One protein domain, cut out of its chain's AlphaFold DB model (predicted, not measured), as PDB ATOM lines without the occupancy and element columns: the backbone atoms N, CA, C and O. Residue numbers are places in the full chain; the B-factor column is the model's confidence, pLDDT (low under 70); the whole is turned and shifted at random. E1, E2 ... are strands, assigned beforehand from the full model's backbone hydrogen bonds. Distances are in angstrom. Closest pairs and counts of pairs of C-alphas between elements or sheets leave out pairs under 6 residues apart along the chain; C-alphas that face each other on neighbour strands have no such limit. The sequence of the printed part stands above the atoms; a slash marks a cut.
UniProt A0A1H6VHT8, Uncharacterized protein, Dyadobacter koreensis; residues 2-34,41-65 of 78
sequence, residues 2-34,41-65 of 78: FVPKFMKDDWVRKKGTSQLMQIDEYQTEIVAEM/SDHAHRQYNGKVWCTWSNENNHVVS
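This is residues 2 to 34 and 41 to 65 of the 78 residues of an uncharacterized protein of Dyadobacter koreensis (UniProt A0A1H6VHT8). A long, strongly twisted ribbon of two strands, E2 and E3, is widened at the end away from the cut by short edge strands, E1 beside E2 and E4 beside E3. The printed part has 58 residues, class all strand; E1, E2, E3, E4 is the order along the chain and across the antiparallel sheet. It is loose, with a radius of gyration of the C-alphas of 14.8 A, spanning 46 by 24 by 20 A.

E2, residues 20 to 34, runs 40.9 A from C-alpha 20 at (-1.612, -4.344, -41.590). E3, residues 41 to 57, spans 38.7 A and bends by 61 degrees at residue 50. E1 is residues 11 to 14, 10.5 A; E4 is residues 63 to 65, 6.7 A, ending at (8.353, -11.177, -38.927).

E2 and E3 are antiparallel; N 24 and O 53, 2.8 A, are within hydrogen-bond range. In hairpin E1 and E2, so are N 12 and O 21, 2.8 A; in hairpin E3 and E4, N 64 and O 56, 2.8 A. E1 and E4 are apart.

The farthest C-alphas, Met 34 and Asn 60, are 46.4 A apart. Residues 35 to 40 are not printed; C-alphas 34 and 41 are 9.3 A apart. No link printed whole is long. Residues 2 to 3, 33 to 34 and 41 to 43 have pLDDT under 70.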
ATOM      1  N   PHE A   2      -7.181 -30.575 -42.375       62.22
ATOM      2  CA  PHE A   2      -7.024 -29.202 -41.890       62.22
ATOM      3  C   PHE A   2      -7.160 -28.263 -43.091       62.22
ATOM      4  O   PHE A   2      -6.504 -28.488 -44.108       62.22
ATOM      5  N   VAL A   3      -8.042 -27.273 -42.992       69.88
ATOM      6  CA  VAL A   3      -8.165 -26.197 -43.978       69.88
ATOM      7  C   VAL A   3      -7.668 -24.941 -43.276       69.88
ATOM      8  O   VAL A   3      -8.286 -24.550 -42.282       69.88
ATOM      9  N   PRO A   4      -6.546 -24.353 -43.713       74.25
ATOM     10  CA  PRO A   4      -6.040 -23.145 -43.088       74.25
ATOM     11  C   PRO A   4      -7.006 -21.984 -43.292       74.25
ATOM     12  O   PRO A   4      -7.669 -21.895 -44.327       74.25
ATOM     13  N   LYS A   5      -7.084 -21.101 -42.295       84.25
ATOM     14  CA  LYS A   5      -8.001 -19.961 -42.336       84.25
ATOM     15  C   LYS A   5      -7.470 -18.839 -43.229       84.25
ATOM     16  O   LYS A   5      -8.252 -18.212 -43.930       84.25
ATOM     17  N   PHE A   6      -6.163 -18.613 -43.200       88.88
ATOM     18  CA  PHE A   6      -5.466 -17.640 -44.040       88.88
ATOM     19  C   PHE A   6      -4.455 -18.361 -44.906       88.88
ATOM     20  O   PHE A   6      -3.891 -19.336 -44.429       88.88
ATOM     21  N   MET A   7      -4.200 -17.895 -46.120       89.69
ATOM     22  CA  MET A   7      -3.197 -18.406 -47.055       89.69
ATOM     23  C   MET A   7      -1.956 -17.512 -47.081       89.69
ATOM     24  O   MET A   7      -2.000 -16.360 -46.658       89.69
ATOM     25  N   LYS A   8      -0.834 -18.038 -47.589       91.25
ATOM     26  CA  LYS A   8       0.348 -17.216 -47.884       91.25
ATOM     27  C   LYS A   8      -0.048 -16.032 -48.772       91.25
ATOM     28  O   LYS A   8      -0.867 -16.185 -49.673       91.25
ATOM     29  N   ASP A   9       0.557 -14.886 -48.494       93.00
ATOM     30  CA  ASP A   9       0.335 -13.592 -49.133       93.00
ATOM     31  C   ASP A   9      -1.008 -12.914 -48.803       93.00
ATOM     32  O   ASP A   9      -1.219 -11.775 -49.235       93.00
ATOM     33  N   ASP A  10      -1.872 -13.532 -47.983       92.81
ATOM     34  CA  ASP A  10      -3.084 -12.879 -47.485       92.81
ATOM     35  C   ASP A  10      -2.739 -11.672 -46.614       92.81
ATOM     36  O   ASP A  10      -1.877 -11.721 -45.729       92.81
ATOM     37  N   TRP A  11      -3.481 -10.589 -46.827       94.38
ATOM     38  CA  TRP A  11      -3.426  -9.408 -45.981       94.38
ATOM     39  C   TRP A  11      -4.332  -9.583 -44.766       94.38
ATOM     40  O   TRP A  11      -5.545  -9.786 -44.883       94.38
ATOM     41  N   VAL A  12      -3.735  -9.457 -43.587       95.44
ATOM     42  CA  VAL A  12      -4.392  -9.639 -42.296       95.44
ATOM     43  C   VAL A  12      -4.117  -8.466 -41.375       95.44
ATOM     44  O   VAL A  12      -3.170  -7.696 -41.543       95.44
ATOM     45  N   ARG A  13      -4.953  -8.342 -40.351       95.50
ATOM     46  CA  ARG A  13      -4.778  -7.361 -39.285       95.50
ATOM     47  C   ARG A  13      -4.792  -8.057 -37.941       95.50
ATOM     48  O   ARG A  13      -5.602  -8.954 -37.718       95.50
ATOM     49  N   LYS A  14      -3.948  -7.612 -37.013       94.00
ATOM     50  CA  LYS A  14      -4.057  -8.060 -35.623       94.00
ATOM     51  C   LYS A  14      -5.305  -7.443 -34.993       94.00
ATOM     52  O   LYS A  14      -5.499  -6.225 -35.054       94.00
ATOM     53  N   LYS A  15      -6.132  -8.276 -34.366       93.31
ATOM     54  CA  LYS A  15      -7.344  -7.866 -33.650       93.31
ATOM     55  C   LYS A  15      -7.058  -6.724 -32.686       93.31
ATOM     56  O   LYS A  15      -6.103  -6.774 -31.915       93.31
ATOM     57  N   GLY A  16      -7.904  -5.698 -32.732       90.81
ATOM     58  CA  GLY A  16      -7.767  -4.514 -31.881       90.81
ATOM     59  C   GLY A  16      -6.643  -3.553 -32.283       90.81
ATOM     60  O   GLY A  16      -6.391  -2.598 -31.558       90.81
ATOM     61  N   THR A  17      -5.985  -3.766 -33.425       91.00
ATOM     62  CA  THR A  17      -4.968  -2.848 -33.961       91.00
ATOM     63  C   THR A  17      -5.326  -2.414 -35.379       91.00
ATOM     64  O   THR A  17      -6.133  -3.060 -36.043       91.00
ATOM     65  N   SER A  18      -4.712  -1.334 -35.863       89.31
ATOM     66  CA  SER A  18      -4.747  -0.927 -37.276       89.31
ATOM     67  C   SER A  18      -3.584  -1.505 -38.093       89.31
ATOM     68  O   SER A  18      -3.453  -1.185 -39.272       89.31
ATOM     69  N   GLN A  19      -2.735  -2.340 -37.484       92.12
ATOM     70  CA  GLN A  19      -1.508  -2.824 -38.103       92.12
ATOM     71  C   GLN A  19      -1.810  -3.870 -39.175       92.12
ATOM     72  O   GLN A  19      -2.257  -4.981 -38.877       92.12
ATOM     73  N   LEU A  20      -1.536  -3.489 -40.418       94.31
ATOM     74  CA  LEU A  20      -1.612  -4.344 -41.590       94.31
ATOM     75  C   LEU A  20      -0.375  -5.243 -41.667       94.31
ATOM     76  O   LEU A  20       0.750  -4.759 -41.553       94.31
ATOM     77  N   MET A  21      -0.586  -6.537 -41.870       96.06
ATOM     78  CA  MET A  21       0.471  -7.535 -42.005       96.06
ATOM     79  C   MET A  21       0.128  -8.506 -43.134       96.06
ATOM     80  O   MET A  21      -1.033  -8.623 -43.525       96.06
ATOM     81  N   GLN A  22       1.129  -9.217 -43.636       96.00
ATOM     82  CA  GLN A  22       0.971 -10.234 -44.666       96.00
ATOM     83  C   GLN A  22       1.361 -11.608 -44.125       96.00
ATOM     84  O   GLN A  22       2.368 -11.731 -43.427       96.00
ATOM     85  N   ILE A  23       0.583 -12.639 -44.441       95.19
ATOM     86  CA  ILE A  23       0.909 -14.021 -44.076       95.19
ATOM     87  C   ILE A  23       2.099 -14.506 -44.903       95.19
ATOM     88  O   ILE A  23       2.053 -14.484 -46.130       95.19
ATOM     89  N   ASP A  24       3.141 -15.001 -44.240       94.38
ATOM     90  CA  ASP A  24       4.313 -15.577 -44.904       94.38
ATOM     91  C   ASP A  24       4.250 -17.110 -44.946       94.38
ATOM     92  O   ASP A  24       4.299 -17.712 -46.024       94.38
ATOM     93  N   GLU A  25       4.087 -17.750 -43.784       92.25
ATOM     94  CA  GLU A  25       4.015 -19.210 -43.668       92.25
ATOM     95  C   GLU A  25       3.303 -19.691 -42.394       92.25
ATOM     96  O   GLU A  25       3.215 -18.983 -41.390       92.25
ATOM     97  N   TYR A  26       2.817 -20.934 -42.404       89.94
ATOM     98  CA  TYR A  26       2.309 -21.591 -41.198       89.94
ATOM     99  C   TYR A  26       3.457 -22.098 -40.337       89.94
ATOM    100  O   TYR A  26       4.386 -22.741 -40.828       89.94
ATOM    101  N   GLN A  27       3.342 -21.916 -39.028       89.25
ATOM    102  CA  GLN A  27       4.266 -22.526 -38.096       89.25
ATOM    103  C   GLN A  27       3.905 -24.000 -37.878       89.25
ATOM    104  O   GLN A  27       2.783 -24.363 -37.517       89.25
ATOM    105  N   THR A  28       4.897 -24.864 -38.070       85.06
ATOM    106  CA  THR A  28       4.787 -26.291 -37.764       85.06
ATOM    107  C   THR A  28       5.733 -26.675 -36.639       85.06
ATOM    108  O   THR A  28       6.863 -26.191 -36.591       85.06
ATOM    109  N   GLU A  29       5.306 -27.594 -35.786       85.06
ATOM    110  CA  GLU A  29       6.138 -28.216 -34.762       85.06
ATOM    111  C   GLU A  29       6.403 -29.687 -35.081       85.06
ATOM    112  O   GLU A  29       5.641 -30.332 -35.802       85.06
ATOM    113  N   ILE A  30       7.516 -30.217 -34.573       80.94
ATOM    114  CA  ILE A  30       7.861 -31.631 -34.725       80.94
ATOM    115  C   ILE A  30       7.226 -32.399 -33.570       80.94
ATOM    116  O   ILE A  30       7.625 -32.233 -32.417       80.94
ATOM    117  N   VAL A  31       6.284 -33.277 -33.891       78.69
ATOM    118  CA  VAL A  31       5.649 -34.177 -32.931       78.69
ATOM    119  C   VAL A  31       6.262 -35.560 -33.107       78.69
ATOM    120  O   VAL A  31       6.168 -36.166 -34.171       78.69
ATOM    121  N   ALA A  32       6.942 -36.042 -32.066       74.50
ATOM    122  CA  ALA A  32       7.473 -37.399 -32.026       74.50
ATOM    123  C   ALA A  32       6.442 -38.325 -31.379       74.50
ATOM    124  O   ALA A  32       6.057 -38.118 -30.226       74.50
ATOM    125  N   GLU A  33       6.014 -39.359 -32.100       67.38
ATOM    126  CA  GLU A  33       5.127 -40.371 -31.537       67.38
ATOM    127  C   GLU A  33       5.867 -41.219 -30.490       67.38
ATOM    128  O   GLU A  33       6.982 -41.704 -30.708       67.38
ATOM    129  N   MET A  34       5.247 -41.394 -29.320       58.00
ATOM    130  CA  MET A  34       5.717 -42.356 -28.326       58.00
ATOM    131  C   MET A  34       5.174 -43.740 -28.671       58.00
ATOM    132  O   MET A  34       4.065 -44.094 -28.276       58.00
ATOM    133  N   SER A  41      12.729 -41.331 -32.954       58.31
ATOM    134  CA  SER A  41      12.847 -40.235 -33.933       58.31
ATOM    135  C   SER A  41      12.271 -40.582 -35.308       58.31
ATOM    136  O   SER A  41      11.968 -39.684 -36.086       58.31
ATOM    137  N   ASP A  42      12.090 -41.873 -35.586       59.22
ATOM    138  CA  ASP A  42      11.708 -42.396 -36.901       59.22
ATOM    139  C   ASP A  42      10.233 -42.132 -37.262       59.22
ATOM    140  O   ASP A  42       9.855 -42.250 -38.422       59.22
ATOM    141  N   HIS A  43       9.418 -41.709 -36.287       64.44
ATOM    142  CA  HIS A  43       8.000 -41.353 -36.458       64.44
ATOM    143  C   HIS A  43       7.729 -39.874 -36.134       64.44
ATOM    144  O   HIS A  43       6.637 -39.502 -35.702       64.44
ATOM    145  N   ALA A  44       8.740 -39.016 -36.280       70.00
ATOM    146  CA  ALA A  44       8.569 -37.581 -36.118       70.00
ATOM    147  C   ALA A  44       7.851 -36.992 -37.344       70.00
ATOM    148  O   ALA A  44       8.377 -37.042 -38.455       70.00
ATOM    149  N   HIS A  45       6.669 -36.407 -37.151       77.88
ATOM    150  CA  HIS A  45       5.953 -35.687 -38.205       77.88
ATOM    151  C   HIS A  45       5.788 -34.210 -37.847       77.88
ATOM    152  O   HIS A  45       5.837 -33.818 -36.680       77.88
ATOM    153  N   ARG A  46       5.632 -33.364 -38.870       80.00
ATOM    154  CA  ARG A  46       5.343 -31.941 -38.681       80.00
ATOM    155  C   ARG A  46       3.843 -31.753 -38.520       80.00
ATOM    156  O   ARG A  46       3.082 -32.190 -39.381       80.00
ATOM    157  N   GLN A  47       3.433 -31.084 -37.454       83.75
ATOM    158  CA  GLN A  47       2.044 -30.727 -37.207       83.75
ATOM    159  C   GLN A  47       1.901 -29.208 -37.154       83.75
ATOM    160  O   GLN A  47       2.746 -28.510 -36.599       83.75
ATOM    161  N   TYR A  48       0.835 -28.691 -37.759       85.38
ATOM    162  CA  TYR A  48       0.476 -27.284 -37.637       85.38
ATOM    163  C   TYR A  48       0.053 -26.960 -36.199       85.38
ATOM    164  O   TYR A  48      -0.776 -27.674 -35.634       85.38
ATOM    165  N   ASN A  49       0.590 -25.882 -35.628       87.00
ATOM    166  CA  ASN A  49       0.384 -25.542 -34.215       87.00
ATOM    167  C   ASN A  49      -0.633 -24.405 -33.975       87.00
ATOM    168  O   ASN A  49      -0.738 -23.901 -32.856       87.00
ATOM    169  N   GLY A  50      -1.365 -23.969 -35.005       88.94
ATOM    170  CA  GLY A  50      -2.335 -22.872 -34.888       88.94
ATOM    171  C   GLY A  50      -1.753 -21.466 -35.066       88.94
ATOM    172  O   GLY A  50      -2.498 -20.492 -34.917       88.94
ATOM    173  N   LYS A  51      -0.448 -21.344 -35.353       93.06
ATOM    174  CA  LYS A  51       0.226 -20.059 -35.560       93.06
ATOM    175  C   LYS A  51       0.673 -19.853 -36.997       93.06
ATOM    176  O   LYS A  51       1.186 -20.759 -37.643       93.06
ATOM    177  N   VAL A  52       0.572 -18.618 -37.455       94.38
ATOM    178  CA  VAL A  52       1.051 -18.152 -38.756       94.38
ATOM    179  C   VAL A  52       2.088 -17.059 -38.552       94.38
ATOM    180  O   VAL A  52       1.946 -16.218 -37.667       94.38
ATOM    181  N   TRP A  53       3.146 -17.089 -39.352       95.62
ATOM    182  CA  TRP A  53       4.110 -16.006 -39.437       95.62
ATOM    183  C   TRP A  53       3.520 -14.878 -40.265       95.62
ATOM    184  O   TRP A  53       3.080 -15.087 -41.397       95.62
ATOM    185  N   CYS A  54       3.521 -13.685 -39.684       96.25
ATOM    186  CA  CYS A  54       3.075 -12.468 -40.331       96.25
ATOM    187  C   CYS A  54       4.261 -11.525 -40.489       96.25
ATOM    188  O   CYS A  54       5.033 -11.337 -39.545       96.25
ATOM    189  N   THR A  55       4.363 -10.886 -41.649       96.94
ATOM    190  CA  THR A  55       5.380  -9.879 -41.938       96.94
ATOM    191  C   THR A  55       4.759  -8.504 -42.143       96.94
ATOM    192  O   THR A  55       3.645  -8.373 -42.651       96.94
ATOM    193  N   TRP A  56       5.453  -7.455 -41.711       95.75
ATOM    194  CA  TRP A  56       5.057  -6.066 -41.952       95.75
ATOM    195  C   TRP A  56       6.268  -5.139 -41.902       95.75
ATOM    196  O   TRP A  56       7.322  -5.497 -41.381       95.75
ATOM    197  N   SER A  57       6.111  -3.925 -42.426       95.44
ATOM    198  CA  SER A  57       7.099  -2.859 -42.249       95.44
ATOM    199  C   SER A  57       6.764  -2.047 -41.003       95.44
ATOM    200  O   SER A  57       5.641  -1.563 -40.865       95.44
ATOM    201  N   ASN A  58       7.717  -1.912 -40.083       92.62
ATOM    202  CA  ASN A  58       7.550  -1.065 -38.902       92.62
ATOM    203  C   ASN A  58       7.844   0.418 -39.208       92.62
ATOM    204  O   ASN A  58       8.202   0.781 -40.327       92.62
ATOM    205  N   GLU A  59       7.735   1.276 -38.192       92.62
ATOM    206  CA  GLU A  59       7.959   2.730 -38.302       92.62
ATOM    207  C   GLU A  59       9.374   3.115 -38.768       92.62
ATOM    208  O   GLU A  59       9.578   4.200 -39.303       92.62
ATOM    209  N   ASN A  60      10.348   2.214 -38.610       95.44
ATOM    210  CA  ASN A  60      11.727   2.407 -39.053       95.44
ATOM    211  C   ASN A  60      11.977   1.853 -40.470       95.44
ATOM    212  O   ASN A  60      13.130   1.705 -40.867       95.44
ATOM    213  N   ASN A  61      10.926   1.512 -41.227       92.38
ATOM    214  CA  ASN A  61      11.002   0.833 -42.529       92.38
ATOM    215  C   ASN A  61      11.755  -0.509 -42.490       92.38
ATOM    216  O   ASN A  61      12.313  -0.950 -43.495       92.38
ATOM    217  N   HIS A  62      11.781  -1.180 -41.338       96.62
ATOM    218  CA  HIS A  62      12.328  -2.527 -41.234       96.62
ATOM    219  C   HIS A  62      11.215  -3.556 -41.393       96.62
ATOM    220  O   HIS A  62      10.146  -3.418 -40.791       96.62
ATOM    221  N   VAL A  63      11.493  -4.608 -42.163       94.81
ATOM    222  CA  VAL A  63      10.615  -5.775 -42.250       94.81
ATOM    223  C   VAL A  63      10.745  -6.568 -40.954       94.81
ATOM    224  O   VAL A  63      11.830  -7.026 -40.598       94.81
ATOM    225  N   VAL A  64       9.632  -6.705 -40.246       95.75
ATOM    226  CA  VAL A  64       9.495  -7.522 -39.043       95.75
ATOM    227  C   VAL A  64       8.708  -8.773 -39.409       95.75
ATOM    228  O   VAL A  64       7.795  -8.699 -40.228       95.75
ATOM    229  N   SER A  65       9.073  -9.909 -38.815       95.81
ATOM    230  CA  SER A  65       8.353 -11.177 -38.927       95.81
ATOM    231  C   SER A  65       8.096 -11.726 -37.530       95.81
ATOM    232  O   SER A  65       9.042 -11.911 -36.761       95.81
TER     233      SER A  65